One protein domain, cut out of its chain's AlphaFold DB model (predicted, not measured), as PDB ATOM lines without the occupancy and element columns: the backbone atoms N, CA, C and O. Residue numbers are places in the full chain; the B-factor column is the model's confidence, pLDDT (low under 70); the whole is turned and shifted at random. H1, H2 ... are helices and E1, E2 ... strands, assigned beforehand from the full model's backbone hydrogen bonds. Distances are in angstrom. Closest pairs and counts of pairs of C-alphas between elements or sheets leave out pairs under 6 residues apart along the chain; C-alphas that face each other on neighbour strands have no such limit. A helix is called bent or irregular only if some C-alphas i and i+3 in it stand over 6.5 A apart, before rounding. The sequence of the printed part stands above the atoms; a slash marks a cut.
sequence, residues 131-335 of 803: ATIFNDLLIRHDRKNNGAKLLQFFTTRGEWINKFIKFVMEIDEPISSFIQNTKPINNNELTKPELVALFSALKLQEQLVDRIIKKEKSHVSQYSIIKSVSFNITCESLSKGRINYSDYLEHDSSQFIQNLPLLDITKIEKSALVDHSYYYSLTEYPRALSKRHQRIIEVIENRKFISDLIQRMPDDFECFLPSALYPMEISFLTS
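AT A GLANCE: This is residues 131 to 335 of the 803 residues of an uncharacterized protein of Tritrichomonas foetus (UniProt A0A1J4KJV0). A cluster of crossed helices gathers round the long helix H5, and a small antiparallel sheet, curled like part of a barrel, adjoins it where residues 201 to 208 of H5 pack on the sheet, mostly on E2. H1 and H2 pack on one another and on H5; H3, H8 and H9 also pack on H5, H4 packs on H8 and H9, and two stretches stick out, residues 246 to 252 and residues 271 to 277, of which 277 belongs to H7. The printed part has 205 residues with nine named helices and five named strands, in the order H1 H2 H3 H4 H5 E1 E2 H6 E3 H7 H8 H9 E4 E5; the sheet runs E4 E3 E2 E1 E5, and the class is mixed. It is compact, with a radius of gyration of the C-alphas of 17.7 A and spans of 51 by 44 by 31 A.

IN THESE COORDINATES: H1, residues 131 to 141, begins at C-alpha 131 (20.294, 4.984, -55.906). H2 is residues 148 to 156, H3 158 to 170, 18.3 A long, and H4 175 to 181. H5, residues 192 to 208, is 24.4 A long. E1 is residues 212 to 215; E2, 223 to 230, is 19.8 A long and bends by 64 degrees at residue 227. H6, 235 to 240, is irregular, but only just: C-alphas 237 and 240 are 6.6 A apart. E3 is 262 to 267, H7 277 to 281, H8 291 to 301, H9 304 to 310, E4 325 to 327. E5, 331 to 333, ends at C-alpha 333 (15.124, 9.940, -48.588).

HOW THE PARTS SIT: H5 is the hub, touching five helices. Among them, H8 touches its residues 199 to 206 alone, opposite ways at a steep tilt of 42 degrees, closest at the C-alphas of Glu 206 and Ile 296, 6.3 A. H3 touches H5 at a steep tilt of 58 degrees, with residues 161 to 165 alone, closest at the C-alphas of Ile 161 and Leu 198, 6.4 A. H5 is on the sheet at a height of 11.4 A. The sheet is strongly twisted; E1 and E2 form a hairpin, with N 213 and O 224 2.8 A apart. Within hydrogen-bond range are also N 227 and O 264 of the antiparallel neighbours E2 and E3, 2.8 A apart, N 263 and O 326 of the antiparallel neighbours E3 and E4, 2.8 A apart, and N 214 and O 332 of the antiparallel neighbours E1 and E5, 3.0 A apart. H6 only grazes the sheet with residues 235 to 238; H7 touches no helix. Every O i to N i+4 pair is within range in H1 to H5 and H7 to H9; H6 has 0 of 2, and 1 of 3 for O i to N i+3.

THE WHOLE: The C-alphas of Asn 187 and His 219, the two farthest apart, are 52.8 A apart. The printed part has no cut; the links H6 to E3 and H9 to E4 are long. Mean pLDDT of the printed part is 75.2, with 71 residues under 70, among them 233 to 259 and 267 to 289.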
ATOM      1  N   ALA A 131      19.670   5.514 -54.701       82.44
ATOM      2  CA  ALA A 131      20.294   4.984 -55.906       82.44
ATOM      3  C   ALA A 131      20.202   5.948 -57.109       82.44
ATOM      4  O   ALA A 131      21.178   6.074 -57.852       82.44
ATOM      5  N   THR A 132      19.083   6.662 -57.310       83.06
ATOM      6  CA  THR A 132      18.991   7.655 -58.397       83.06
ATOM      7  C   THR A 132      19.904   8.851 -58.147       83.06
ATOM      8  O   THR A 132      20.619   9.255 -59.061       83.06
ATOM      9  N   ILE A 133      19.990   9.342 -56.904       82.81
ATOM     10  CA  ILE A 133      20.919  10.423 -56.519       82.81
ATOM     11  C   ILE A 133      22.370  10.031 -56.824       82.81
ATOM     12  O   ILE A 133      23.133  10.819 -57.392       82.81
ATOM     13  N   PHE A 134      22.750   8.801 -56.478       87.38
ATOM     14  CA  PHE A 134      24.081   8.278 -56.761       87.38
ATOM     15  C   PHE A 134      24.361   8.191 -58.268       87.38
ATOM     16  O   PHE A 134      25.404   8.665 -58.724       87.38
ATOM     17  N   ASN A 135      23.422   7.659 -59.054       86.38
ATOM     18  CA  ASN A 135      23.558   7.563 -60.509       86.38
ATOM     19  C   ASN A 135      23.680   8.939 -61.181       86.38
ATOM     20  O   ASN A 135      24.556   9.141 -62.024       86.38
ATOM     21  N   ASP A 136      22.873   9.913 -60.764       85.75
ATOM     22  CA  ASP A 136      22.949  11.282 -61.277       85.75
ATOM     23  C   ASP A 136      24.302  11.927 -60.969       85.75
ATOM     24  O   ASP A 136      24.877  12.629 -61.808       85.75
ATOM     25  N   LEU A 137      24.844  11.671 -59.776       88.81
ATOM     26  CA  LEU A 137      26.164  12.143 -59.373       88.81
ATOM     27  C   LEU A 137      27.268  11.510 -60.233       88.81
ATOM     28  O   LEU A 137      28.152  12.232 -60.710       88.81
ATOM     29  N   LEU A 138      27.185  10.200 -60.497       88.88
ATOM     30  CA  LEU A 138      28.112   9.492 -61.386       88.88
ATOM     31  C   LEU A 138      28.115  10.103 -62.791       88.88
ATOM     32  O   LEU A 138      29.173  10.483 -63.302       88.88
ATOM     33  N   ILE A 139      26.937  10.269 -63.393       88.62
ATOM     34  CA  ILE A 139      26.786  10.845 -64.736       88.62
ATOM     35  C   ILE A 139      27.293  12.290 -64.756       88.62
ATOM     36  O   ILE A 139      27.986  12.705 -65.689       88.62
ATOM     37  N   ARG A 140      27.004  13.076 -63.712       88.88
ATOM     38  CA  ARG A 140      27.393  14.491 -63.628       88.88
ATOM     39  C   ARG A 140      28.907  14.684 -63.584       88.88
ATOM     40  O   ARG A 140      29.392  15.624 -64.223       88.88
ATOM     41  N   HIS A 141      29.631  13.835 -62.856       88.19
ATOM     42  CA  HIS A 141      31.084  13.942 -62.672       88.19
ATOM     43  C   HIS A 141      31.904  13.106 -63.667       88.19
ATOM     44  O   HIS A 141      33.075  13.417 -63.887       88.19
ATOM     45  N   ASP A 142      31.285  12.138 -64.347       89.69
ATOM     46  CA  ASP A 142      31.889  11.321 -65.404       89.69
ATOM     47  C   ASP A 142      31.017  11.291 -66.678       89.69
ATOM     48  O   ASP A 142      30.664  10.245 -67.228       89.69
ATOM     49  N   ARG A 143      30.681  12.486 -67.186       88.44
ATOM     50  CA  ARG A 143      29.802  12.662 -68.361       88.44
ATOM     51  C   ARG A 143      30.278  11.909 -69.603       88.44
ATOM     52  O   ARG A 143      29.468  11.394 -70.360       88.44
ATOM     53  N   LYS A 144      31.597  11.858 -69.831       88.75
ATOM     54  CA  LYS A 144      32.185  11.262 -71.044       88.75
ATOM     55  C   LYS A 144      32.043   9.743 -71.098       88.75
ATOM     56  O   LYS A 144      32.090   9.190 -72.189       88.75
ATOM     57  N   ASN A 145      31.910   9.083 -69.949       89.12
ATOM     58  CA  ASN A 145      31.795   7.627 -69.858       89.12
ATOM     59  C   ASN A 145      30.471   7.210 -69.197       89.12
ATOM     60  O   ASN A 145      30.350   6.080 -68.736       89.12
ATOM     61  N   ASN A 146      29.496   8.127 -69.136       88.75
ATOM     62  CA  ASN A 146      28.185   7.919 -68.526       88.75
ATOM     63  C   ASN A 146      28.252   7.336 -67.096       88.75
ATOM     64  O   ASN A 146      27.498   6.431 -66.756       88.75
ATOM     65  N   GLY A 147      29.204   7.799 -66.279       88.75
ATOM     66  CA  GLY A 147      29.376   7.321 -64.900       88.75
ATOM     67  C   GLY A 147      30.217   6.051 -64.722       88.75
ATOM     68  O   GLY A 147      30.618   5.749 -63.597       88.75
ATOM     69  N   ALA A 148      30.520   5.309 -65.794       87.88
ATOM     70  CA  ALA A 148      31.088   3.963 -65.688       87.88
ATOM     71  C   ALA A 148      32.500   3.920 -65.076       87.88
ATOM     72  O   ALA A 148      32.799   3.024 -64.285       87.88
ATOM     73  N   LYS A 149      33.376   4.887 -65.398       88.94
ATOM     74  CA  LYS A 149      34.747   4.899 -64.853       88.94
ATOM     75  C   LYS A 149      34.757   5.297 -63.386       88.94
ATOM     76  O   LYS A 149      35.555   4.770 -62.616       88.94
ATOM     77  N   LEU A 150      33.872   6.212 -63.003       89.75
ATOM     78  CA  LEU A 150      33.740   6.635 -61.613       89.75
ATOM     79  C   LEU A 150      33.139   5.521 -60.741       89.75
ATOM     80  O   LEU A 150      33.645   5.280 -59.648       89.75
ATOM     81  N   LEU A 151      32.155   4.775 -61.257       89.25
ATOM     82  CA  LEU A 151      31.618   3.584 -60.592       89.25
ATOM     83  C   LEU A 151      32.703   2.519 -60.378       89.25
ATOM     84  O   LEU A 151      32.874   2.033 -59.263       89.25
ATOM     85  N   GLN A 152      33.490   2.213 -61.416       88.38
ATOM     86  CA  GLN A 152      34.618   1.280 -61.310       88.38
ATOM     87  C   GLN A 152      35.659   1.744 -60.277       88.38
ATOM     88  O   GLN A 152      36.284   0.931 -59.597       88.38
ATOM     89  N   PHE A 153      35.867   3.053 -60.140       90.31
ATOM     90  CA  PHE A 153      36.779   3.595 -59.139       90.31
ATOM     91  C   PHE A 153      36.235   3.394 -57.716       90.31
ATOM     92  O   PHE A 153      36.974   2.973 -56.828       90.31
ATOM     93  N   PHE A 154      34.940   3.647 -57.499       89.56
ATOM     94  CA  PHE A 154      34.284   3.425 -56.208       89.56
ATOM     95  C   PHE A 154      34.262   1.955 -55.784       89.56
ATOM     96  O   PHE A 154      34.374   1.676 -54.591       89.56
ATOM     97  N   THR A 155      34.181   1.019 -56.731       84.94
ATOM     98  CA  THR A 155      34.290  -0.413 -56.425       84.94
ATOM     99  C   THR A 155      35.732  -0.828 -56.166       84.94
ATOM    100  O   THR A 155      36.012  -1.467 -55.167       84.94
ATOM    101  N   THR A 156      36.693  -0.424 -56.997       85.94
ATOM    102  CA  THR A 156      38.086  -0.900 -56.857       85.94
ATOM    103  C   THR A 156      38.877  -0.224 -55.738       85.94
ATOM    104  O   THR A 156      39.794  -0.831 -55.189       85.94
ATOM    105  N   ARG A 157      38.562   1.031 -55.397       88.75
ATOM    106  CA  ARG A 157      39.294   1.841 -54.403       88.75
ATOM    107  C   ARG A 157      38.400   2.393 -53.290       88.75
ATOM    108  O   ARG A 157      38.776   3.352 -52.619       88.75
ATOM    109  N   GLY A 158      37.227   1.802 -53.071       86.25
ATOM    110  CA  GLY A 158      36.253   2.311 -52.100       86.25
ATOM    111  C   GLY A 158      36.755   2.343 -50.653       86.25
ATOM    112  O   GLY A 158      36.457   3.299 -49.947       86.25
ATOM    113  N   GLU A 159      37.588   1.391 -50.222       86.12
ATOM    114  CA  GLU A 159      38.164   1.399 -48.862       86.12
ATOM    115  C   GLU A 159      39.029   2.640 -48.599       86.12
ATOM    116  O   GLU A 159      38.915   3.278 -47.552       86.12
ATOM    117  N   TRP A 160      39.846   3.030 -49.580       89.56
ATOM    118  CA  TRP A 160      40.669   4.237 -49.508       89.56
ATOM    119  C   TRP A 160      39.808   5.508 -49.430       89.56
ATOM    120  O   TRP A 160      40.105   6.422 -48.659       89.56
ATOM    121  N   ILE A 161      38.699   5.536 -50.171       91.38
ATOM    122  CA  ILE A 161      37.730   6.640 -50.147       91.38
ATOM    123  C   ILE A 161      37.024   6.718 -48.789       91.38
ATOM    124  O   ILE A 161      36.927   7.806 -48.222       91.38
ATOM    125  N   ASN A 162      36.582   5.581 -48.240       88.94
ATOM    126  CA  ASN A 162      35.962   5.508 -46.913       88.94
ATOM    127  C   ASN A 162      36.908   6.046 -45.835       88.94
ATOM    128  O   ASN A 162      36.501   6.863 -45.009       88.94
ATOM    129  N   LYS A 163      38.185   5.638 -45.884       89.69
ATOM    130  CA  LYS A 163      39.226   6.081 -44.950       89.69
ATOM    131  C   LYS A 163      39.403   7.601 -44.983       89.69
ATOM    132  O   LYS A 163      39.377   8.239 -43.932       89.69
ATOM    133  N   PHE A 164      39.495   8.185 -46.179       92.50
ATOM    134  CA  PHE A 164      39.604   9.635 -46.345       92.50
ATOM    135  C   PHE A 164      38.370  10.386 -45.831       92.50
ATOM    136  O   PHE A 164      38.506  11.364 -45.102       92.50
ATOM    137  N   ILE A 165      37.163   9.932 -46.174       92.00
ATOM    138  CA  ILE A 165      35.921  10.582 -45.729       92.00
ATOM    139  C   ILE A 165      35.822  10.570 -44.207       92.00
ATOM    140  O   ILE A 165      35.519  11.597 -43.603       92.00
ATOM    141  N   LYS A 166      36.113   9.425 -43.585       89.56
ATOM    142  CA  LYS A 166      36.080   9.290 -42.131       89.56
ATOM    143  C   LYS A 166      37.101  10.209 -41.460       89.56
ATOM    144  O   LYS A 166      36.738  10.902 -40.516       89.56
ATOM    145  N   PHE A 167      38.317  10.294 -42.003       92.94
ATOM    146  CA  PHE A 167      39.329  11.246 -41.543       92.94
ATOM    147  C   PHE A 167      38.807  12.688 -41.576       92.94
ATOM    148  O   PHE A 167      38.880  13.378 -40.566       92.94
ATOM    149  N   VAL A 168      38.196  13.126 -42.684       93.94
ATOM    150  CA  VAL A 168      37.600  14.475 -42.793       93.94
ATOM    151  C   VAL A 168      36.514  14.710 -41.738       93.94
ATOM    152  O   VAL A 168      36.469  15.778 -41.127       93.94
ATOM    153  N   MET A 169      35.637  13.729 -41.517       89.75
ATOM    154  CA  MET A 169      34.524  13.839 -40.566       89.75
ATOM    155  C   MET A 169      34.974  13.872 -39.097       89.75
ATOM    156  O   MET A 169      34.231  14.392 -38.265       89.75
ATOM    157  N   GLU A 170      36.153  13.335 -38.769       90.56
ATOM    158  CA  GLU A 170      36.697  13.277 -37.401       90.56
ATOM    159  C   GLU A 170      37.554  14.499 -37.018       90.56
ATOM    160  O   GLU A 170      37.937  14.630 -35.858       90.56
ATOM    161  N   ILE A 171      37.818  15.434 -37.940       92.12
ATOM    162  CA  ILE A 171      38.591  16.649 -37.633       92.12
ATOM    163  C   ILE A 171      37.810  17.572 -36.687       92.12
ATOM    164  O   ILE A 171      36.720  18.073 -36.999       92.12
ATOM    165  N   ASP A 172      38.412  17.857 -35.532       87.50
ATOM    166  CA  ASP A 172      37.739  18.599 -34.474       87.50
ATOM    167  C   ASP A 172      37.634  20.114 -34.728       87.50
ATOM    168  O   ASP A 172      36.607  20.728 -34.423       87.50
ATOM    169  N   GLU A 173      38.660  20.721 -35.316       88.56
ATOM    170  CA  GLU A 173      38.749  22.163 -35.597       88.56
ATOM    171  C   GLU A 173      38.374  22.504 -37.061       88.56
ATOM    172  O   GLU A 173      38.270  21.597 -37.883       88.56
ATOM    173  N   PRO A 174      38.133  23.778 -37.434       90.06
ATOM    174  CA  PRO A 174      37.909  24.166 -38.833       90.06
ATOM    175  C   PRO A 174      38.996  23.650 -39.779       90.06
ATOM    176  O   PRO A 174      40.174  23.717 -39.439       90.06
ATOM    177  N   ILE A 175      38.630  23.191 -40.984       93.62
ATOM    178  CA  ILE A 175      39.581  22.577 -41.933       93.62
ATOM    179  C   ILE A 175      40.752  23.515 -42.252       93.62
ATOM    180  O   ILE A 175      41.900  23.080 -42.339       93.62
ATOM    181  N   SER A 176      40.488  24.816 -42.381       90.94
ATOM    182  CA  SER A 176      41.529  25.825 -42.581       90.94
ATOM    183  C   SER A 176      42.498  25.916 -41.399       90.94
ATOM    184  O   SER A 176      43.707  25.971 -41.622       90.94
ATOM    185  N   SER A 177      41.988  25.902 -40.165       92.31
ATOM    186  CA  SER A 177      42.797  25.895 -38.940       92.31
ATOM    187  C   SER A 177      43.610  24.609 -38.831       92.31
ATOM    188  O   SER A 177      44.819  24.671 -38.637       92.31
ATOM    189  N   PHE A 178      42.986  23.456 -39.090       94.88
ATOM    190  CA  PHE A 178      43.660  22.161 -39.092       94.88
ATOM    191  C   PHE A 178      44.841  22.148 -40.068       94.88
ATOM    192  O   PHE A 178      45.952  21.790 -39.685       94.88
ATOM    193  N   ILE A 179      44.648  22.595 -41.314       93.44
ATOM    194  CA  ILE A 179      45.714  22.633 -42.332       93.44
ATOM    195  C   ILE A 179      46.853  23.588 -41.936       93.44
ATOM    196  O   ILE A 179      48.014  23.297 -42.229       93.44
ATOM    197  N   GLN A 180      46.542  24.707 -41.271       91.75
ATOM    198  CA  GLN A 180      47.541  25.658 -40.767       91.75
ATOM    199  C   GLN A 180      48.333  25.099 -39.578       91.75
ATOM    200  O   GLN A 180      49.544  25.303 -39.496       91.75
ATOM    201  N   ASN A 181      47.655  24.383 -38.680       92.19
ATOM    202  CA  ASN A 181      48.216  23.891 -37.423       92.19
ATOM    203  C   ASN A 181      48.921  22.536 -37.566       92.19
ATOM    204  O   ASN A 181      49.764  22.187 -36.740       92.19
ATOM    205  N   THR A 182      48.622  21.778 -38.624       91.50
ATOM    206  CA  THR A 182      49.209  20.457 -38.875       91.50
ATOM    207  C   THR A 182      50.147  20.469 -40.078       91.50
ATOM    208  O   THR A 182      49.862  21.043 -41.136       91.50
ATOM    209  N   LYS A 183      51.302  19.815 -39.930       90.81
ATOM    210  CA  LYS A 183      52.275  19.659 -41.017       90.81
ATOM    211  C   LYS A 183      51.921  18.444 -41.889       90.81
ATOM    212  O   LYS A 183      51.421  17.461 -41.344       90.81
ATOM    213  N   PRO A 184      52.208  18.478 -43.205       90.44
ATOM    214  CA  PRO A 184      52.168  17.288 -44.051       90.44
ATOM    215  C   PRO A 184      53.033  16.167 -43.463       90.44
ATOM    216  O   PRO A 184      54.161  16.424 -43.035       90.44
ATOM    217  N   ILE A 185      52.515  14.942 -43.457       91.69
ATOM    218  CA  ILE A 185      53.210  13.732 -42.991       91.69
ATOM    219  C   ILE A 185      53.603  12.802 -44.145       91.69
ATOM    220  O   ILE A 185      54.423  11.910 -43.956       91.69
ATOM    221  N   ASN A 186      53.064  13.027 -45.347       84.69
ATOM    222  CA  ASN A 186      53.446  12.334 -46.575       84.69
ATOM    223  C   ASN A 186      53.451  13.307 -47.776       84.69
ATOM    224  O   ASN A 186      52.915  14.412 -47.697       84.69
ATOM    225  N   ASN A 187      54.052  12.883 -48.893       83.00
ATOM    226  CA  ASN A 187      54.141  13.661 -50.138       83.00
ATOM    227  C   ASN A 187      53.208  13.108 -51.230       83.00
ATOM    228  O   ASN A 187      53.541  13.158 -52.414       83.00
ATOM    229  N   ASN A 188      52.065  12.527 -50.853       82.44
ATOM    230  CA  ASN A 188      51.157  11.921 -51.821       82.44
ATOM    231  C   ASN A 188      50.549  13.000 -52.731       82.44
ATOM    232  O   ASN A 188      49.872  13.922 -52.269       82.44
ATOM    233  N   GLU A 189      50.777  12.870 -54.037       85.00
ATOM    234  CA  GLU A 189      50.132  13.692 -55.060       85.00
ATOM    235  C   GLU A 189      48.941  12.944 -55.659       85.00
ATOM    236  O   GLU A 189      49.061  11.802 -56.102       85.00
ATOM    237  N   LEU A 190      47.781  13.603 -55.693       89.94
ATOM    238  CA  LEU A 190      46.570  13.029 -56.269       89.94
ATOM    239  C   LEU A 190      46.556  13.196 -57.787       89.94
ATOM    240  O   LEU A 190      46.658  14.301 -58.328       89.94
ATOM    241  N   THR A 191      46.308  12.099 -58.487       92.19
ATOM    242  CA  THR A 191      45.954  12.124 -59.902       92.19
ATOM    243  C   THR A 191      44.593  12.805 -60.107       92.19
ATOM    244  O   THR A 191      43.731  12.842 -59.224       92.19
ATOM    245  N   LYS A 192      44.344  13.332 -61.316       88.88
ATOM    246  CA  LYS A 192      43.039  13.938 -61.650       88.88
ATOM    247  C   LYS A 192      41.847  12.993 -61.390       88.88
ATOM    248  O   LYS A 192      40.858  13.477 -60.842       88.88
ATOM    249  N   PRO A 193      41.896  11.691 -61.745       89.00
ATOM    250  CA  PRO A 193      40.817  10.753 -61.426       89.00
ATOM    251  C   PRO A 193      40.590  10.568 -59.921       89.00
ATOM    252  O   PRO A 193      39.439  10.577 -59.493       89.00
ATOM    253  N   GLU A 194      41.653  10.470 -59.117       92.56
ATOM    254  CA  GLU A 194      41.554  10.354 -57.652       92.56
ATOM    255  C   GLU A 194      40.897  11.587 -57.028       92.56
ATOM    256  O   GLU A 194      39.982  11.459 -56.216       92.56
ATOM    257  N   LEU A 195      41.301  12.786 -57.456       92.62
ATOM    258  CA  LEU A 195      40.707  14.034 -56.978       92.62
ATOM    259  C   LEU A 195      39.220  14.126 -57.346       92.62
ATOM    260  O   LEU A 195      38.403  14.537 -56.521       92.62
ATOM    261  N   VAL A 196      38.849  13.729 -58.570       92.06
ATOM    262  CA  VAL A 196      37.442  13.681 -58.999       92.06
ATOM    263  C   VAL A 196      36.656  12.662 -58.175       92.06
ATOM    264  O   VAL A 196      35.540  12.979 -57.767       92.06
ATOM    265  N   ALA A 197      37.224  11.489 -57.887       92.56
ATOM    266  CA  ALA A 197      36.574  10.458 -57.083       92.56
ATOM    267  C   ALA A 197      36.344  10.911 -55.635       92.56
ATOM    268  O   ALA A 197      35.210  10.846 -55.165       92.56
ATOM    269  N   LEU A 198      37.365  11.453 -54.960       94.38
ATOM    270  CA  LEU A 198      37.234  11.975 -53.593       94.38
ATOM    271  C   LEU A 198      36.237  13.135 -53.514       94.38
ATOM    272  O   LEU A 198      35.387  13.155 -52.628       94.38
ATOM    273  N   PHE A 199      36.289  14.075 -54.463       93.75
ATOM    274  CA  PHE A 199      35.329  15.179 -54.517       93.75
ATOM    275  C   PHE A 199      33.893  14.678 -54.731       93.75
ATOM    276  O   PHE A 199      32.970  15.149 -54.072       93.75
ATOM    277  N   SER A 200      33.706  13.717 -55.639       91.94
ATOM    278  CA  SER A 200      32.396  13.120 -55.933       91.94
ATOM    279  C   SER A 200      31.851  12.361 -54.723       91.94
ATOM    280  O   SER A 200      30.674  12.486 -54.399       91.94
ATOM    281  N   ALA A 201      32.713  11.636 -54.010       92.25
ATOM    282  CA  ALA A 201      32.339  10.927 -52.797       92.25
ATOM    283  C   ALA A 201      31.974  11.891 -51.657       92.25
ATOM    284  O   ALA A 201      30.928  11.718 -51.042       92.25
ATOM    285  N   LEU A 202      32.754  12.956 -51.430       92.81
ATOM    286  CA  LEU A 202      32.405  14.016 -50.473       92.81
ATOM    287  C   LEU A 202      31.078  14.692 -50.831       92.81
ATOM    288  O   LEU A 202      30.273  14.955 -49.944       92.81
ATOM    289  N   LYS A 203      30.820  14.934 -52.122       89.69
ATOM    290  CA  LYS A 203      29.539  15.472 -52.593       89.69
ATOM    291  C   LYS A 203      28.368  14.540 -52.295       89.69
ATOM    292  O   LYS A 203      27.319  15.018 -51.884       89.69
ATOM    293  N   LEU A 204      28.556  13.233 -52.457       89.06
ATOM    294  CA  LEU A 204      27.540  12.249 -52.093       89.06
ATOM    295  C   LEU A 204      27.292  12.234 -50.575       89.06
ATOM    296  O   LEU A 204      26.142  12.187 -50.152       89.06
ATOM    297  N   GLN A 205      28.351  12.320 -49.759       89.12
ATOM    298  CA  GLN A 205      28.223  12.405 -48.299       89.12
ATOM    299  C   GLN A 205      27.491  13.680 -47.875       89.12
ATOM    300  O   GLN A 205      26.554  13.601 -47.097       89.12
ATOM    301  N   GLU A 206      27.855  14.842 -48.420       85.69
ATOM    302  CA  GLU A 206      27.163  16.114 -48.156       85.69
ATOM    303  C   GLU A 206      25.665  16.031 -48.473       85.69
ATOM    304  O   GLU A 206      24.832  16.530 -47.723       85.69
ATOM    305  N   GLN A 207      25.303  15.333 -49.550       80.38
ATOM    306  CA  GLN A 207      23.905  15.154 -49.926       80.38
ATOM    307  C   GLN A 207      23.128  14.184 -49.031       80.38
ATOM    308  O   GLN A 207      21.901  14.268 -49.034       80.38
ATOM    309  N   LEU A 208      23.780  13.272 -48.301       81.00
ATOM    310  CA  LEU A 208      23.113  12.146 -47.632       81.00
ATOM    311  C   LEU A 208      23.337  12.079 -46.115       81.00
ATOM    312  O   LEU A 208      22.439  11.639 -45.404       81.00
ATOM    313  N   VAL A 209      24.488  12.502 -45.601       78.81
ATOM    314  CA  VAL A 209      24.827  12.431 -44.173       78.81
ATOM    315  C   VAL A 209      23.853  13.262 -43.338       78.81
ATOM    316  O   VAL A 209      23.413  14.340 -43.735       78.81
ATOM    317  N   ASP A 210      23.504  12.724 -42.172       71.69
ATOM    318  CA  ASP A 210      22.550  13.257 -41.201       71.69
ATOM    319  C   ASP A 210      21.124  13.448 -41.751       71.69
ATOM    320  O   ASP A 210      20.272  14.061 -41.101       71.69
ATOM    321  N   ARG A 211      20.817  12.883 -42.928       73.94
ATOM    322  CA  ARG A 211      19.453  12.866 -43.462       73.94
ATOM    323  C   ARG A 211      18.616  11.742 -42.897       73.94
ATOM    324  O   ARG A 211      19.095  10.634 -42.660       73.94
ATOM    325  N   ILE A 212      17.324  12.037 -42.790       71.25
ATOM    326  CA  ILE A 212      16.297  11.076 -42.419       71.25
ATOM    327  C   ILE A 212      15.887  10.274 -43.659       71.25
ATOM    328  O   ILE A 212      15.684  10.819 -44.745       71.25
ATOM    329  N   ILE A 213      15.740   8.967 -43.480       70.00
ATOM    330  CA  ILE A 213      15.259   8.039 -44.499       70.00
ATOM    331  C   ILE A 213      14.058   7.243 -44.001       70.00
ATOM    332  O   ILE A 213      13.869   7.045 -42.794       70.00
ATOM    333  N   LYS A 214      13.261   6.757 -44.955       67.62
ATOM    334  CA  LYS A 214      12.160   5.818 -44.729       67.62
ATOM    335  C   LYS A 214      12.420   4.525 -45.504       67.62
ATOM    336  O   LYS A 214      12.951   4.548 -46.612       67.62
ATOM    337  N   LYS A 215      12.031   3.395 -44.907       64.75
ATOM    338  CA  LYS A 215      12.108   2.063 -45.526       64.75
ATOM    339  C   LYS A 215      10.783   1.697 -46.196       64.75
ATOM    340  O   LYS A 215       9.720   2.016 -45.666       64.75
ATOM    341  N   GLU A 216      10.858   0.998 -47.326       51.44
ATOM    342  CA  GLU A 216       9.720   0.700 -48.213       51.44
ATOM    343  C   GLU A 216       8.618  -0.171 -47.569       51.44
ATOM    344  O   GLU A 216       7.447  -0.018 -47.903       51.44
ATOM    345  N   LYS A 217       8.959  -1.062 -46.620       50.06
ATOM    346  CA  LYS A 217       8.035  -2.106 -46.113       50.06
ATOM    347  C   LYS A 217       8.088  -2.382 -44.600       50.06
ATOM    348  O   LYS A 217       7.888  -3.511 -44.164       50.06
ATOM    349  N   SER A 218       8.351  -1.391 -43.749       46.84
ATOM    350  CA  SER A 218       8.212  -1.612 -42.301       46.84
ATOM    351  C   SER A 218       6.747  -1.446 -41.866       46.84
ATOM    352  O   SER A 218       6.216  -0.340 -41.931       46.84
ATOM    353  N   HIS A 219       6.110  -2.510 -41.349       42.47
ATOM    354  CA  HIS A 219       4.752  -2.476 -40.755       42.47
ATOM    355  C   HIS A 219       4.589  -1.449 -39.613       42.47
ATOM    356  O   HIS A 219       3.478  -1.106 -39.221       42.47
ATOM    357  N   VAL A 220       5.705  -0.937 -39.097       48.25
ATOM    358  CA  VAL A 220       5.798   0.182 -38.161       48.25
ATOM    359  C   VAL A 220       6.607   1.269 -38.859       48.25
ATOM    360  O   VAL A 220       7.715   0.975 -39.287       48.25
ATOM    361  N   SER A 221       6.107   2.500 -38.981       49.19
ATOM    362  CA  SER A 221       6.843   3.643 -39.550       49.19
ATOM    363  C   SER A 221       8.176   3.870 -38.813       49.19
ATOM    364  O   SER A 221       8.208   4.551 -37.789       49.19
ATOM    365  N   GLN A 222       9.271   3.260 -39.279       59.53
ATOM    366  CA  GLN A 222      10.594   3.374 -38.660       59.53
ATOM    367  C   GLN A 222      11.451   4.350 -39.469       59.53
ATOM    368  O   GLN A 222      11.939   4.019 -40.549       59.53
ATOM    369  N   TYR A 223      11.624   5.557 -38.934       67.81
ATOM    370  CA  TYR A 223      12.569   6.545 -39.447       67.81
ATOM    371  C   TYR A 223      13.995   6.200 -39.010       67.81
ATOM    372  O   TYR A 223      14.224   5.604 -37.951       67.81
ATOM    373  N   SER A 224      14.981   6.535 -39.835       71.06
ATOM    374  CA  SER A 224      16.395   6.329 -39.511       71.06
ATOM    375  C   SER A 224      17.261   7.449 -40.089       71.06
ATOM    376  O   SER A 224      16.811   8.140 -40.997       71.06
ATOM    377  N   ILE A 225      18.475   7.635 -39.569       75.06
ATOM    378  CA  ILE A 225      19.419   8.681 -40.000       75.06
ATOM    379  C   ILE A 225      20.639   8.043 -40.662       75.06
ATOM    380  O   ILE A 225      21.182   7.077 -40.121       75.06
ATOM    381  N   ILE A 226      21.084   8.589 -41.796       78.62
ATOM    382  CA  ILE A 226      22.323   8.178 -42.470       78.62
ATOM    383  C   ILE A 226      23.524   8.795 -41.743       78.62
ATOM    384  O   ILE A 226      23.665  10.011 -41.692       78.62
ATOM    385  N   LYS A 227      24.427   7.969 -41.220       79.62
ATOM    386  CA  LYS A 227      25.701   8.411 -40.631       79.62
ATOM    387  C   LYS A 227      26.788   8.617 -41.677       79.62
ATOM    388  O   LYS A 227      27.584   9.543 -41.550       79.62
ATOM    389  N   SER A 228      26.852   7.732 -42.668       85.06
ATOM    390  CA  SER A 228      27.824   7.792 -43.760       85.06
ATOM    391  C   SER A 228      27.425   6.875 -44.918       85.06
ATOM    392  O   SER A 228      26.638   5.940 -44.761       85.06
ATOM    393  N   VAL A 229      27.991   7.135 -46.094       87.62
ATOM    394  CA  VAL A 229      27.976   6.216 -47.241       87.62
ATOM    395  C   VAL A 229      29.272   5.408 -47.275       87.62
ATOM    396  O   VAL A 229      30.353   5.981 -47.170       87.62
ATOM    397  N   SER A 230      29.175   4.091 -47.443       85.81
ATOM    398  CA  SER A 230      30.318   3.176 -47.483       85.81
ATOM    399  C   SER A 230      30.502   2.565 -48.873       85.81
ATOM    400  O   SER A 230      29.614   1.887 -49.391       85.81
ATOM    401  N   PHE A 231      31.668   2.791 -49.474       86.44
ATOM    402  CA  PHE A 231      32.060   2.304 -50.801       86.44
ATOM    403  C   PHE A 231      32.810   0.962 -50.725       86.44
ATOM    404  O   PHE A 231      33.440   0.672 -49.711       86.44
ATOM    405  N   ASN A 232      32.795   0.173 -51.807       79.69
ATOM    406  CA  ASN A 232      33.445  -1.148 -51.900       79.69
ATOM    407  C   ASN A 232      33.021  -2.154 -50.807       79.69
ATOM    408  O   ASN A 232      33.845  -2.866 -50.241       79.69
ATOM    409  N   ILE A 233      31.725  -2.215 -50.499       69.19
ATOM    410  CA  ILE A 233      31.154  -3.244 -49.623       69.19
ATOM    411  C   ILE A 233      30.017  -3.904 -50.394       69.19
ATOM    412  O   ILE A 233      29.083  -3.229 -50.821       69.19
ATOM    413  N   THR A 234      30.102  -5.214 -50.613       63.62
ATOM    414  CA  THR A 234      29.034  -5.981 -51.267       63.62
ATOM    415  C   THR A 234      28.034  -6.481 -50.230       63.62
ATOM    416  O   THR A 234      28.407  -6.749 -49.086       63.62
ATOM    417  N   CYS A 235      26.776  -6.693 -50.627       56.72
ATOM    418  CA  CYS A 235      25.781  -7.336 -49.759       56.72
ATOM    419  C   CYS A 235      26.268  -8.700 -49.223       56.72
ATOM    420  O   CYS A 235      25.958  -9.068 -48.094       56.72
ATOM    421  N   GLU A 236      27.108  -9.411 -49.981       54.78
ATOM    422  CA  GLU A 236      27.734 -10.675 -49.565       54.78
ATOM    423  C   GLU A 236      28.789 -10.497 -48.457       54.78
ATOM    424  O   GLU A 236      28.874 -11.323 -47.543       54.78
ATOM    425  N   SER A 237      29.560  -9.404 -48.479       53.09
ATOM    426  CA  SER A 237      30.601  -9.110 -47.477       53.09
ATOM    427  C   SER A 237      30.058  -8.781 -46.074       53.09
ATOM    428  O   SER A 237      30.794  -8.882 -45.093       53.09
ATOM    429  N   LEU A 238      28.759  -8.483 -45.955       52.31
ATOM    430  CA  LEU A 238      28.059  -8.200 -44.691       52.31
ATOM    431  C   LEU A 238      27.762  -9.455 -43.856       52.31
ATOM    432  O   LEU A 238      27.614  -9.367 -42.640       52.31
ATOM    433  N   SER A 239      27.713 -10.632 -44.487       46.44
ATOM    434  CA  SER A 239      27.306 -11.905 -43.860       46.44
ATOM    435  C   SER A 239      28.256 -12.434 -42.769       46.44
ATOM    436  O   SER A 239      27.943 -13.418 -42.100       46.44
ATOM    437  N   LYS A 240      29.416 -11.794 -42.556       45.72
ATOM    438  CA  LYS A 240      30.461 -12.251 -41.621       45.72
ATOM    439  C   LYS A 240      30.521 -11.490 -40.289       45.72
ATOM    440  O   LYS A 240      31.286 -11.892 -39.414       45.72
ATOM    441  N   GLY A 241      29.728 -10.432 -40.087       42.75
ATOM    442  CA  GLY A 241      29.761  -9.616 -38.865       42.75
ATOM    443  C   GLY A 241      28.386  -9.432 -38.225       42.75
ATOM    444  O   GLY A 241      27.597  -8.671 -38.756       42.75
ATOM    445  N   ARG A 242      28.133 -10.114 -37.091       42.62
ATOM    446  CA  ARG A 242      27.081  -9.950 -36.041       42.62
ATOM    447  C   ARG A 242      25.656  -9.437 -36.373       42.62
ATOM    448  O   ARG A 242      24.863  -9.317 -35.444       42.62
ATOM    449  N   ILE A 243      25.273  -9.209 -37.623       46.16
ATOM    450  CA  ILE A 243      23.915  -8.850 -38.038       46.16
ATOM    451  C   ILE A 243      23.460  -9.859 -39.087       46.16
ATOM    452  O   ILE A 243      23.962  -9.890 -40.209       46.16
ATOM    453  N   ASN A 244      22.499 -10.695 -38.700       40.81
ATOM    454  CA  ASN A 244      21.852 -11.641 -39.597       40.81
ATOM    455  C   ASN A 244      20.960 -10.865 -40.579       40.81
ATOM    456  O   ASN A 244      19.864 -10.424 -40.244       40.81
ATOM    457  N   TYR A 245      21.443 -10.695 -41.810       45.47
ATOM    458  CA  TYR A 245      20.667 -10.144 -42.930       45.47
ATOM    459  C   TYR A 245      19.444 -11.009 -43.288       45.47
ATOM    460  O   TYR A 245      18.512 -10.529 -43.930       45.47
ATOM    461  N   SER A 246      19.429 -12.270 -42.841       42.78
ATOM    462  CA  SER A 246      18.331 -13.225 -43.021       42.78
ATOM    463  C   SER A 246      17.001 -12.762 -42.425       42.78
ATOM    464  O   SER A 246      15.959 -13.169 -42.922       42.78
ATOM    465  N   ASP A 247      17.017 -11.884 -41.421       45.94
ATOM    466  CA  ASP A 247      15.787 -11.388 -40.784       45.94
ATOM    467  C   ASP A 247      15.105 -10.269 -41.602       45.94
ATOM    468  O   ASP A 247      13.985  -9.868 -41.293       45.94
ATOM    469  N   TYR A 248      15.773  -9.750 -42.643       48.09
ATOM    470  CA  TYR A 248      15.294  -8.643 -43.487       48.09
ATOM    471  C   TYR A 248      14.956  -9.053 -44.932       48.09
ATOM    472  O   TYR A 248      14.407  -8.242 -45.679       48.09
ATOM    473  N   LEU A 249      15.282 -10.281 -45.345       46.50
ATOM    474  CA  LEU A 249      15.063 -10.766 -46.708       46.50
ATOM    475  C   LEU A 249      13.708 -11.484 -46.819       46.50
ATOM    476  O   LEU A 249      13.623 -12.697 -46.676       46.50
ATOM    477  N   GLU A 250      12.653 -10.741 -47.159       44.44
ATOM    478  CA  GLU A 250      11.565 -11.311 -47.978       44.44
ATOM    479  C   GLU A 250      11.946 -11.349 -49.477       44.44
ATOM    480  O   GLU A 250      11.252 -11.968 -50.282       44.44
ATOM    481  N   HIS A 251      13.052 -10.700 -49.865       49.59
ATOM    482  CA  HIS A 251      13.550 -10.621 -51.240       49.59
ATOM    483  C   HIS A 251      14.841 -11.429 -51.420       49.59
ATOM    484  O   HIS A 251      15.691 -11.454 -50.537       49.59
ATOM    485  N   ASP A 252      14.992 -12.087 -52.571       53.03
ATOM    486  CA  ASP A 252      16.184 -12.861 -52.918       53.03
ATOM    487  C   ASP A 252      17.394 -11.924 -53.092       53.03
ATOM    488  O   ASP A 252      17.355 -10.982 -53.884       53.03
ATOM    489  N   SER A 253      18.481 -12.173 -52.351       53.22
ATOM    490  CA  SER A 253      19.722 -11.377 -52.403       53.22
ATOM    491  C   SER A 253      20.337 -11.273 -53.808       53.22
ATOM    492  O   SER A 253      21.107 -10.350 -54.073       53.22
ATOM    493  N   SER A 254      19.953 -12.175 -54.718       55.84
ATOM    494  CA  SER A 254      20.316 -12.160 -56.139       55.84
ATOM    495  C   SER A 254      19.706 -10.995 -56.941       55.84
ATOM    496  O   SER A 254      20.158 -10.727 -58.054       55.84
ATOM    497  N   GLN A 255      18.701 -10.296 -56.397       55.72
ATOM    498  CA  GLN A 255      17.974  -9.211 -57.072       55.72
ATOM    499  C   GLN A 255      18.597  -7.819 -56.875       55.72
ATOM    500  O   GLN A 255      18.224  -6.887 -57.588       55.72
ATOM    501  N   PHE A 256      19.531  -7.656 -55.931       61.88
ATOM    502  CA  PHE A 256      20.195  -6.371 -55.677       61.88
ATOM    503  C   PHE A 256      21.361  -6.130 -56.641       61.88
ATOM    504  O   PHE A 256      22.062  -7.061 -57.050       61.88
ATOM    505  N   ILE A 257      21.603  -4.863 -56.983       64.88
ATOM    506  CA  ILE A 257      22.702  -4.464 -57.856       64.88
ATOM    507  C   ILE A 257      23.999  -4.611 -57.066       64.88
ATOM    508  O   ILE A 257      24.386  -3.764 -56.256       64.88
ATOM    509  N   GLN A 258      24.717  -5.698 -57.337       61.22
ATOM    510  CA  GLN A 258      26.075  -5.864 -56.845       61.22
ATOM    511  C   GLN A 258      26.913  -4.701 -57.393       61.22
ATOM    512  O   GLN A 258      26.918  -4.497 -58.606       61.22
ATOM    513  N   ASN A 259      27.574  -3.938 -56.506       69.31
ATOM    514  CA  ASN A 259      28.422  -2.749 -56.750       69.31
ATOM    515  C   ASN A 259      27.847  -1.377 -56.355       69.31
ATOM    516  O   ASN A 259      28.554  -0.377 -56.509       69.31
ATOM    517  N   LEU A 260      26.626  -1.293 -55.821       77.38
ATOM    518  CA  LEU A 260      26.182  -0.047 -55.188       77.38
ATOM    519  C   LEU A 260      26.822   0.135 -53.801       77.38
ATOM    520  O   LEU A 260      27.035  -0.851 -53.094       77.38
ATOM    521  N   PRO A 261      27.146   1.378 -53.391       84.12
ATOM    522  CA  PRO A 261      27.598   1.627 -52.031       84.12
ATOM    523  C   PRO A 261      26.468   1.350 -51.028       84.12
ATOM    524  O   PRO A 261      25.284   1.391 -51.364       84.12
ATOM    525  N   LEU A 262      26.839   1.104 -49.777       82.69
ATOM    526  CA  LEU A 262      25.899   0.839 -48.690       82.69
ATOM    527  C   LEU A 262      25.774   2.047 -47.759       82.69
ATOM    528  O   LEU A 262      26.657   2.901 -47.692       82.69
ATOM    529  N   LEU A 263      24.672   2.111 -47.024       81.00
ATOM    530  CA  LEU A 263      24.348   3.192 -46.102       81.00
ATOM    531  C   LEU A 263      24.549   2.741 -44.658       81.00
ATOM    532  O   LEU A 263      23.894   1.799 -44.213       81.00
ATOM    533  N   ASP A 264      25.409   3.439 -43.918       79.94
ATOM    534  CA  ASP A 264      25.490   3.329 -42.460       79.94
ATOM    535  C   ASP A 264      24.332   4.114 -41.853       79.94
ATOM    536  O   ASP A 264      24.252   5.334 -42.015       79.94
ATOM    537  N   ILE A 265      23.404   3.419 -41.197       74.56
ATOM    538  CA  ILE A 265      22.152   4.006 -40.720       74.56
ATOM    539  C   ILE A 265      21.928   3.688 -39.248       74.56
ATOM    540  O   ILE A 265      22.116   2.564 -38.786       74.56
ATOM    541  N   THR A 266      21.434   4.677 -38.506       72.62
ATOM    542  CA  THR A 266      21.025   4.527 -37.103       72.62
ATOM    543  C   THR A 266      19.526   4.744 -36.945       72.62
ATOM    544  O   THR A 266      18.967   5.695 -37.492       72.62
ATOM    545  N   LYS A 267      18.860   3.847 -36.207       67.94
ATOM    546  CA  LYS A 267      17.424   3.958 -35.912       67.94
ATOM    547  C   LYS A 267      17.161   5.142 -34.981       67.94
ATOM    548  O   LYS A 267      17.920   5.364 -34.043       67.94
ATOM    549  N   ILE A 268      16.065   5.857 -35.223       63.12
ATOM    550  CA  ILE A 268      15.569   6.887 -34.305       63.12
ATOM    551  C   ILE A 268      14.665   6.192 -33.276       63.12
ATOM    552  O   ILE A 268      13.618   5.653 -33.639       63.12
ATOM    553  N   GLU A 269      15.063   6.163 -32.002       56.06
ATOM    554  CA  GLU A 269      14.201   5.660 -30.922       56.06
ATOM    555  C   GLU A 269      13.061   6.650 -30.636       56.06
ATOM    556  O   GLU A 269      13.266   7.864 -30.621       56.06
ATOM    557  N   LYS A 270      11.843   6.147 -30.382       46.59
ATOM    558  CA  LYS A 270      10.670   6.995 -30.088       46.59
ATOM    559  C   LYS A 270      10.867   7.898 -28.860       46.59
ATOM    560  O   LYS A 270      10.324   8.993 -28.844       46.59
ATOM    561  N   SER A 271      11.644   7.468 -27.866       37.22
ATOM    562  CA  SER A 271      12.010   8.257 -26.676       37.22
ATOM    563  C   SER A 271      12.925   9.442 -27.009       37.22
ATOM    564  O   SER A 271      12.749  10.523 -26.457       37.22
ATOM    565  N   ALA A 272      13.840   9.294 -27.970       41.88
ATOM    566  CA  ALA A 272      14.754  10.357 -28.399       41.88
ATOM    567  C   ALA A 272      14.058  11.499 -29.171       41.88
ATOM    568  O   ALA A 272      14.582  12.609 -29.233       41.88
ATOM    569  N   LEU A 273      12.867  11.250 -29.735       43.34
ATOM    570  CA  LEU A 273      11.994  12.297 -30.290       43.34
ATOM    571  C   LEU A 273      11.354  13.167 -29.193       43.34
ATOM    572  O   LEU A 273      10.992  14.309 -29.463       43.34
ATOM    573  N   VAL A 274      11.230  12.634 -27.973       39.16
ATOM    574  CA  VAL A 274      10.649  13.322 -26.809       39.16
ATOM    575  C   VAL A 274      11.721  14.076 -26.022       39.16
ATOM    576  O   VAL A 274      11.467  15.180 -25.561       39.16
ATOM    577  N   ASP A 275      12.938  13.535 -25.921       37.38
ATOM    578  CA  ASP A 275      13.946  14.019 -24.964       37.38
ATOM    579  C   ASP A 275      14.763  15.247 -25.421       37.38
ATOM    580  O   ASP A 275      15.713  15.644 -24.755       37.38
ATOM    581  N   HIS A 276      14.401  15.855 -26.560       47.31
ATOM    582  CA  HIS A 276      14.920  17.107 -27.153       47.31
ATOM    583  C   HIS A 276      16.451  17.235 -27.393       47.31
ATOM    584  O   HIS A 276      16.873  17.998 -28.262       47.31
ATOM    585  N   SER A 277      17.300  16.483 -26.693       45.94
ATOM    586  CA  SER A 277      18.761  16.599 -26.608       45.94
ATOM    587  C   SER A 277      19.476  16.268 -27.917       45.94
ATOM    588  O   SER A 277      20.439  16.941 -28.287       45.94
ATOM    589  N   TYR A 278      18.970  15.287 -28.667       47.78
ATOM    590  CA  TYR A 278      19.581  14.871 -29.929       47.78
ATOM    591  C   TYR A 278      19.468  15.959 -31.004       47.78
ATOM    592  O   TYR A 278      20.449  16.275 -31.677       47.78
ATOM    593  N   TYR A 279      18.303  16.608 -31.104       49.47
ATOM    594  CA  TYR A 279      18.089  17.702 -32.051       49.47
ATOM    595  C   TYR A 279      18.791  18.993 -31.629       49.47
ATOM    596  O   TYR A 279      19.240  19.720 -32.508       49.47
ATOM    597  N   TYR A 280      18.971  19.257 -30.325       46.78
ATOM    598  CA  TYR A 280      19.759  20.408 -29.862       46.78
ATOM    599  C   TYR A 280      21.209  20.368 -30.371       46.78
ATOM    600  O   TYR A 280      21.755  21.412 -30.718       46.78
ATOM    601  N   SER A 281      21.816  19.187 -30.521       45.34
ATOM    602  CA  SER A 281      23.180  19.062 -31.065       45.34
ATOM    603  C   SER A 281      23.301  19.397 -32.566       45.34
ATOM    604  O   SER A 281      24.373  19.787 -33.027       45.34
ATOM    605  N   LEU A 282      22.199  19.330 -33.326       46.28
ATOM    606  CA  LEU A 282      22.147  19.674 -34.758       46.28
ATOM    607  C   LEU A 282      22.121  21.203 -35.001       46.28
ATOM    608  O   LEU A 282      22.063  21.650 -36.143       46.28
ATOM    609  N   THR A 283      22.145  22.014 -33.932       51.12
ATOM    610  CA  THR A 283      21.900  23.472 -33.963       51.12
ATOM    611  C   THR A 283      23.143  24.350 -33.787       51.12
ATOM    612  O   THR A 283      23.063  25.563 -33.977       51.12
ATOM    613  N   GLU A 284      24.308  23.772 -33.471       50.59
ATOM    614  CA  GLU A 284      25.548  24.545 -33.255       50.59
ATOM    615  C   GLU A 284      26.176  25.079 -34.555       50.59
ATOM    616  O   GLU A 284      27.029  25.967 -34.522       50.59
ATOM    617  N   TYR A 285      25.748  24.571 -35.714       55.84
ATOM    618  CA  TYR A 285      26.399  24.825 -36.995       55.84
ATOM    619  C   TYR A 285      25.448  25.543 -37.955       55.84
ATOM    620  O   TYR A 285      24.699  24.890 -38.676       55.84
ATOM    621  N   PRO A 286      25.497  26.885 -38.066       51.78
ATOM    622  CA  PRO A 286      24.535  27.659 -38.860       51.78
ATOM    623  C   PRO A 286      24.514  27.313 -40.358       51.78
ATOM    624  O   PRO A 286      23.651  27.806 -41.071       51.78
ATOM    625  N   ARG A 287      25.467  26.503 -40.850       60.62
ATOM    626  CA  ARG A 287      25.596  26.065 -42.248       60.62
ATOM    627  C   ARG A 287      25.609  24.554 -42.466       60.62
ATOM    628  O   ARG A 287      25.765  24.147 -43.610       60.62
ATOM    629  N   ALA A 288      25.445  23.739 -41.427       65.75
ATOM    630  CA  ALA A 288      25.548  22.287 -41.535       65.75
ATOM    631  C   ALA A 288      24.568  21.575 -40.597       65.75
ATOM    632  O   ALA A 288      24.075  22.160 -39.643       65.75
ATOM    633  N   LEU A 289      24.306  20.297 -40.864       68.31
ATOM    634  CA  LEU A 289      23.461  19.460 -39.999       68.31
ATOM    635  C   LEU A 289      24.208  18.994 -38.742       68.31
ATOM    636  O   LEU A 289      23.605  18.786 -37.701       68.31
ATOM    637  N   SER A 290      25.528  18.853 -38.830       71.81
ATOM    638  CA  SER A 290      26.399  18.460 -37.727       71.81
ATOM    639  C   SER A 290      27.808  19.002 -37.948       71.81
ATOM    640  O   SER A 290      28.148  19.464 -39.042       71.81
ATOM    641  N   LYS A 291      28.667  18.857 -36.935       78.81
ATOM    642  CA  LYS A 291      30.109  19.120 -37.042       78.81
ATOM    643  C   LYS A 291      30.737  18.392 -38.232       78.81
ATOM    644  O   LYS A 291      31.488  18.977 -39.004       78.81
ATOM    645  N   ARG A 292      30.390  17.114 -38.411       82.81
ATOM    646  CA  ARG A 292      30.940  16.261 -39.473       82.81
ATOM    647  C   ARG A 292      30.503  16.753 -40.847       82.81
ATOM    648  O   ARG A 292      31.321  16.863 -41.757       82.81
ATOM    649  N   HIS A 293      29.225  17.110 -40.972       82.00
ATOM    650  CA  HIS A 293      28.690  17.706 -42.187       82.00
ATOM    651  C   HIS A 293      29.372  19.054 -42.492       82.00
ATOM    652  O   HIS A 293      29.736  19.308 -43.640       82.00
ATOM    653  N   GLN A 294      29.656  19.876 -41.475       82.50
ATOM    654  CA  GLN A 294      30.380  21.138 -41.655       82.50
ATOM    655  C   GLN A 294      31.777  20.921 -42.251       82.50
ATOM    656  O   GLN A 294      32.146  21.613 -43.198       82.50
ATOM    657  N   ARG A 295      32.535  19.935 -41.750       89.44
ATOM    658  CA  ARG A 295      33.868  19.603 -42.287       89.44
ATOM    659  C   ARG A 295      33.806  19.221 -43.761       89.44
ATOM    660  O   ARG A 295      34.615  19.697 -44.551       89.44
ATOM    661  N   ILE A 296      32.813  18.421 -44.150       89.94
ATOM    662  CA  ILE A 296      32.607  18.041 -45.554       89.94
ATOM    663  C   ILE A 296      32.347  19.282 -46.424       89.94
ATOM    664  O   ILE A 296      32.970  19.424 -47.480       89.94
ATOM    665  N   ILE A 297      31.476  20.197 -45.979       85.06
ATOM    666  CA  ILE A 297      31.169  21.445 -46.701       85.06
ATOM    667  C   ILE A 297      32.436  22.294 -46.882       85.06
ATOM    668  O   ILE A 297      32.725  22.716 -48.002       85.06
ATOM    669  N   GLU A 298      33.232  22.479 -45.825       89.12
ATOM    670  CA  GLU A 298      34.483  23.256 -45.864       89.12
ATOM    671  C   GLU A 298      35.479  22.705 -46.905       89.12
ATOM    672  O   GLU A 298      36.102  23.474 -47.645       89.12
ATOM    673  N   VAL A 299      35.603  21.375 -47.019       92.62
ATOM    674  CA  VAL A 299      36.464  20.730 -48.032       92.62
ATOM    675  C   VAL A 299      35.904  20.890 -49.448       92.62
ATOM    676  O   VAL A 299      36.655  21.096 -50.404       92.62
ATOM    677  N   ILE A 300      34.583  20.807 -49.608       89.62
ATOM    678  CA  ILE A 300      33.914  20.960 -50.903       89.62
ATOM    679  C   ILE A 300      34.057  22.386 -51.449       89.62
ATOM    680  O   ILE A 300      34.293  22.553 -52.652       89.62
ATOM    681  N   GLU A 301      33.903  23.398 -50.591       87.00
ATOM    682  CA  GLU A 301      34.012  24.816 -50.960       87.00
ATOM    683  C   GLU A 301      35.422  25.162 -51.455       87.00
ATOM    684  O   GLU A 301      35.576  25.956 -52.389       87.00
ATOM    685  N   ASN A 302      36.454  24.513 -50.906       90.44
ATOM    686  CA  ASN A 302      37.833  24.686 -51.345       90.44
ATOM    687  C   ASN A 302      38.495  23.353 -51.718       90.44
ATOM    688  O   ASN A 302      39.203  22.732 -50.929       90.44
ATOM    689  N   ARG A 303      38.359  22.973 -52.995       86.62
ATOM    690  CA  ARG A 303      38.897  21.715 -53.552       86.62
ATOM    691  C   ARG A 303      40.388  21.468 -53.292       86.62
ATOM    692  O   ARG A 303      40.806  20.314 -53.343       86.62
ATOM    693  N   LYS A 304      41.192  22.511 -53.049       88.44
ATOM    694  CA  LYS A 304      42.624  22.356 -52.733       88.44
ATOM    695  C   LYS A 304      42.834  21.587 -51.427       88.44
ATOM    696  O   LYS A 304      43.760  20.785 -51.350       88.44
ATOM    697  N   PHE A 305      41.905  21.727 -50.479       94.62
ATOM    698  CA  PHE A 305      41.951  21.034 -49.195       94.62
ATOM    699  C   PHE A 305      41.970  19.512 -49.336       94.62
ATOM    700  O   PHE A 305      42.566  18.850 -48.501       94.62
ATOM    701  N   ILE A 306      41.412  18.938 -50.409       94.12
ATOM    702  CA  ILE A 306      41.472  17.483 -50.635       94.12
ATOM    703  C   ILE A 306      42.929  17.002 -50.718       94.12
ATOM    704  O   ILE A 306      43.277  15.989 -50.115       94.12
ATOM    705  N   SER A 307      43.787  17.734 -51.435       91.44
ATOM    706  CA  SER A 307      45.207  17.377 -51.559       91.44
ATOM    707  C   SER A 307      45.957  17.615 -50.246       91.44
ATOM    708  O   SER A 307      46.699  16.740 -49.806       91.44
ATOM    709  N   ASP A 308      45.700  18.744 -49.578       92.81
ATOM    710  CA  ASP A 308      46.330  19.075 -48.292       92.81
ATOM    711  C   ASP A 308      45.993  18.065 -47.186       92.81
ATOM    712  O   ASP A 308      46.853  17.743 -46.362       92.81
ATOM    713  N   LEU A 309      44.750  17.571 -47.165       94.50
ATOM    714  CA  LEU A 309      44.255  16.611 -46.179       94.50
ATOM    715  C   LEU A 309      44.786  15.201 -46.435       94.50
ATOM    716  O   LEU A 309      45.154  14.523 -45.483       94.50
ATOM    717  N   ILE A 310      44.910  14.774 -47.696       93.00
ATOM    718  CA  ILE A 310      45.558  13.494 -48.035       93.00
ATOM    719  C   ILE A 310      47.013  13.464 -47.554       93.00
ATOM    720  O   ILE A 310      47.468  12.450 -47.024       93.00
ATOM    721  N   GLN A 311      47.716  14.592 -47.653       92.50
ATOM    722  CA  GLN A 311      49.086  14.720 -47.154       92.50
ATOM    723  C   GLN A 311      49.203  14.690 -45.625       92.50
ATOM    724  O   GLN A 311      50.307  14.590 -45.096       92.50
ATOM    725  N   ARG A 312      48.078  14.793 -44.909       93.19
ATOM    726  CA  ARG A 312      47.985  14.872 -43.443       93.19
ATOM    727  C   ARG A 312      47.233  13.697 -42.814       93.19
ATOM    728  O   ARG A 312      47.132  13.643 -41.593       93.19
ATOM    729  N   MET A 313      46.711  12.776 -43.622       91.25
ATOM    730  CA  MET A 313      46.005  11.584 -43.155       91.25
ATOM    731  C   MET A 313      47.018  10.490 -42.767       91.25
ATOM    732  O   MET A 313      47.818  10.111 -43.625       91.25
ATOM    733  N   PRO A 314      47.004   9.974 -41.522       87.75
ATOM    734  CA  PRO A 314      47.933   8.928 -41.088       87.75
ATOM    735  C   PRO A 314      47.779   7.620 -41.876       87.75
ATOM    736  O   PRO A 314      46.661   7.164 -42.149       87.75
ATOM    737  N   ASP A 315      48.904   6.982 -42.207       79.38
ATOM    738  CA  ASP A 315      48.919   5.712 -42.946       79.38
ATOM    739  C   ASP A 315      48.247   4.580 -42.149       79.38
ATOM    740  O   ASP A 315      47.576   3.724 -42.730       79.38
ATOM    741  N   ASP A 316      48.315   4.631 -40.819       79.44
ATOM    742  CA  ASP A 316      47.721   3.698 -39.857       79.44
ATOM    743  C   ASP A 316      46.309   4.090 -39.388       79.44
ATOM    744  O   ASP A 316      45.731   3.394 -38.563       79.44
ATOM    745  N   PHE A 317      45.705   5.158 -39.929       83.25
ATOM    746  CA  PHE A 317      44.347   5.560 -39.538       83.25
ATOM    747  C   PHE A 317      43.333   4.426 -39.805       83.25
ATOM    748  O   PHE A 317      43.093   4.041 -40.956       83.25
ATOM    749  N   GLU A 318      42.767   3.858 -38.738       75.81
ATOM    750  CA  GLU A 318      41.885   2.691 -38.810       75.81
ATOM    751  C   GLU A 318      40.428   3.082 -39.091       75.81
ATOM    752  O   GLU A 318      39.785   3.849 -38.369       75.81
ATOM    753  N   CYS A 319      39.848   2.479 -40.129       67.88
ATOM    754  CA  CYS A 319      38.430   2.622 -40.431       67.88
ATOM    755  C   CYS A 319      37.653   1.406 -39.912       67.88
ATOM    756  O   CYS A 319      37.502   0.414 -40.619       67.88
ATOM    757  N   PHE A 320      37.120   1.479 -38.687       65.38
ATOM    758  CA  PHE A 320      36.150   0.482 -38.217       65.38
ATOM    759  C   PHE A 320      34.933   0.409 -39.149       65.38
ATOM    760  O   PHE A 320      34.363   1.448 -39.495       65.38
ATOM    761  N   LEU A 321      34.542  -0.813 -39.520       60.25
ATOM    762  CA  LEU A 321      33.324  -1.075 -40.284       60.25
ATOM    763  C   LEU A 321      32.091  -0.642 -39.470       60.25
ATOM    764  O   LEU A 321      32.021  -0.946 -38.274       60.25
ATOM    765  N   PRO A 322      31.117   0.048 -40.092       65.06
ATOM    766  CA  PRO A 322      29.879   0.419 -39.425       65.06
ATOM    767  C   PRO A 322      29.129  -0.787 -38.871       65.06
ATOM    768  O   PRO A 322      29.143  -1.870 -39.455       65.06
ATOM    769  N   SER A 323      28.437  -0.588 -37.749       55.94
ATOM    770  CA  SER A 323      27.709  -1.670 -37.093       55.94
ATOM    771  C   SER A 323      26.485  -2.127 -37.881       55.94
ATOM    772  O   SER A 323      26.135  -3.288 -37.744       55.94
ATOM    773  N   ALA A 324      25.858  -1.274 -38.705       63.03
ATOM    774  CA  ALA A 324      24.689  -1.626 -39.513       63.03
ATOM    775  C   ALA A 324      24.703  -0.936 -40.889       63.03
ATOM    776  O   ALA A 324      24.563   0.283 -40.982       63.03
ATOM    777  N   LEU A 325      24.829  -1.728 -41.958       72.25
ATOM    778  CA  LEU A 325      24.869  -1.266 -43.349       72.25
ATOM    779  C   LEU A 325      23.635  -1.732 -44.134       72.25
ATOM    780  O   LEU A 325      23.249  -2.902 -44.057       72.25
ATOM    781  N   TYR A 326      23.043  -0.836 -44.926       73.50
ATOM    782  CA  TYR A 326      21.824  -1.102 -45.698       73.50
ATOM    783  C   TYR A 326      21.974  -0.758 -47.187       73.50
ATOM    784  O   TYR A 326      22.751   0.140 -47.520       73.50
ATOM    785  N   PRO A 327      21.215  -1.407 -48.090       75.69
ATOM    786  CA  PRO A 327      21.288  -1.143 -49.522       75.69
ATOM    787  C   PRO A 327      20.596   0.177 -49.883       75.69
ATOM    788  O   PRO A 327      19.567   0.546 -49.300       75.69
ATOM    789  N   MET A 328      21.149   0.884 -50.869       78.94
ATOM    790  CA  MET A 328      20.560   2.128 -51.373       78.94
ATOM    791  C   MET A 328      19.268   1.898 -52.163       78.94
ATOM    792  O   MET A 328      18.441   2.806 -52.196       78.94
ATOM    793  N   GLU A 329      19.070   0.728 -52.788       73.62
ATOM    794  CA  GLU A 329      17.919   0.497 -53.681       73.62
ATOM    795  C   GLU A 329      16.572   0.490 -52.953       73.62
ATOM    796  O   GLU A 329      15.569   0.884 -53.533       73.62
ATOM    797  N   ILE A 330      16.561   0.082 -51.682       69.88
ATOM    798  CA  ILE A 330      15.351  -0.011 -50.839       69.88
ATOM    799  C   ILE A 330      15.257   1.124 -49.809       69.88
ATOM    800  O   ILE A 330      14.464   1.065 -48.861       69.88
ATOM    801  N   SER A 331      16.105   2.145 -49.963       72.19
ATOM    802  CA  SER A 331      16.196   3.290 -49.061       72.19
ATOM    803  C   SER A 331      15.771   4.565 -49.780       72.19
ATOM    804  O   SER A 331      16.354   4.971 -50.788       72.19
ATOM    805  N   PHE A 332      14.769   5.227 -49.213       69.94
ATOM    806  CA  PHE A 332      14.213   6.461 -49.747       69.94
ATOM    807  C   PHE A 332      14.579   7.598 -48.809       69.94
ATOM    808  O   PHE A 332      14.407   7.478 -47.588       69.94
ATOM    809  N   LEU A 333      15.064   8.710 -49.366       66.75
ATOM    810  CA  LEU A 333      15.124   9.940 -48.588       66.75
ATOM    811  C   LEU A 333      13.706  10.276 -48.137       66.75
ATOM    812  O   LEU A 333      12.760  10.195 -48.924       66.75
ATOM    813  N   THR A 334      13.535  10.649 -46.870       63.38
ATOM    814  CA  THR A 334      12.298  11.347 -46.542       63.38
ATOM    815  C   THR A 334      12.303  12.663 -47.299       63.38
ATOM    816  O   THR A 334      13.351  13.262 -47.541       63.38
ATOM    817  N   SER A 335      11.118  13.133 -47.660       57.09
ATOM    818  CA  SER A 335      10.952  14.389 -48.377       57.09
ATOM    819  C   SER A 335      11.431  15.618 -47.594       57.09
ATOM    820  O   SER A 335      11.319  16.713 -48.118       57.09
TER     821      SER A 335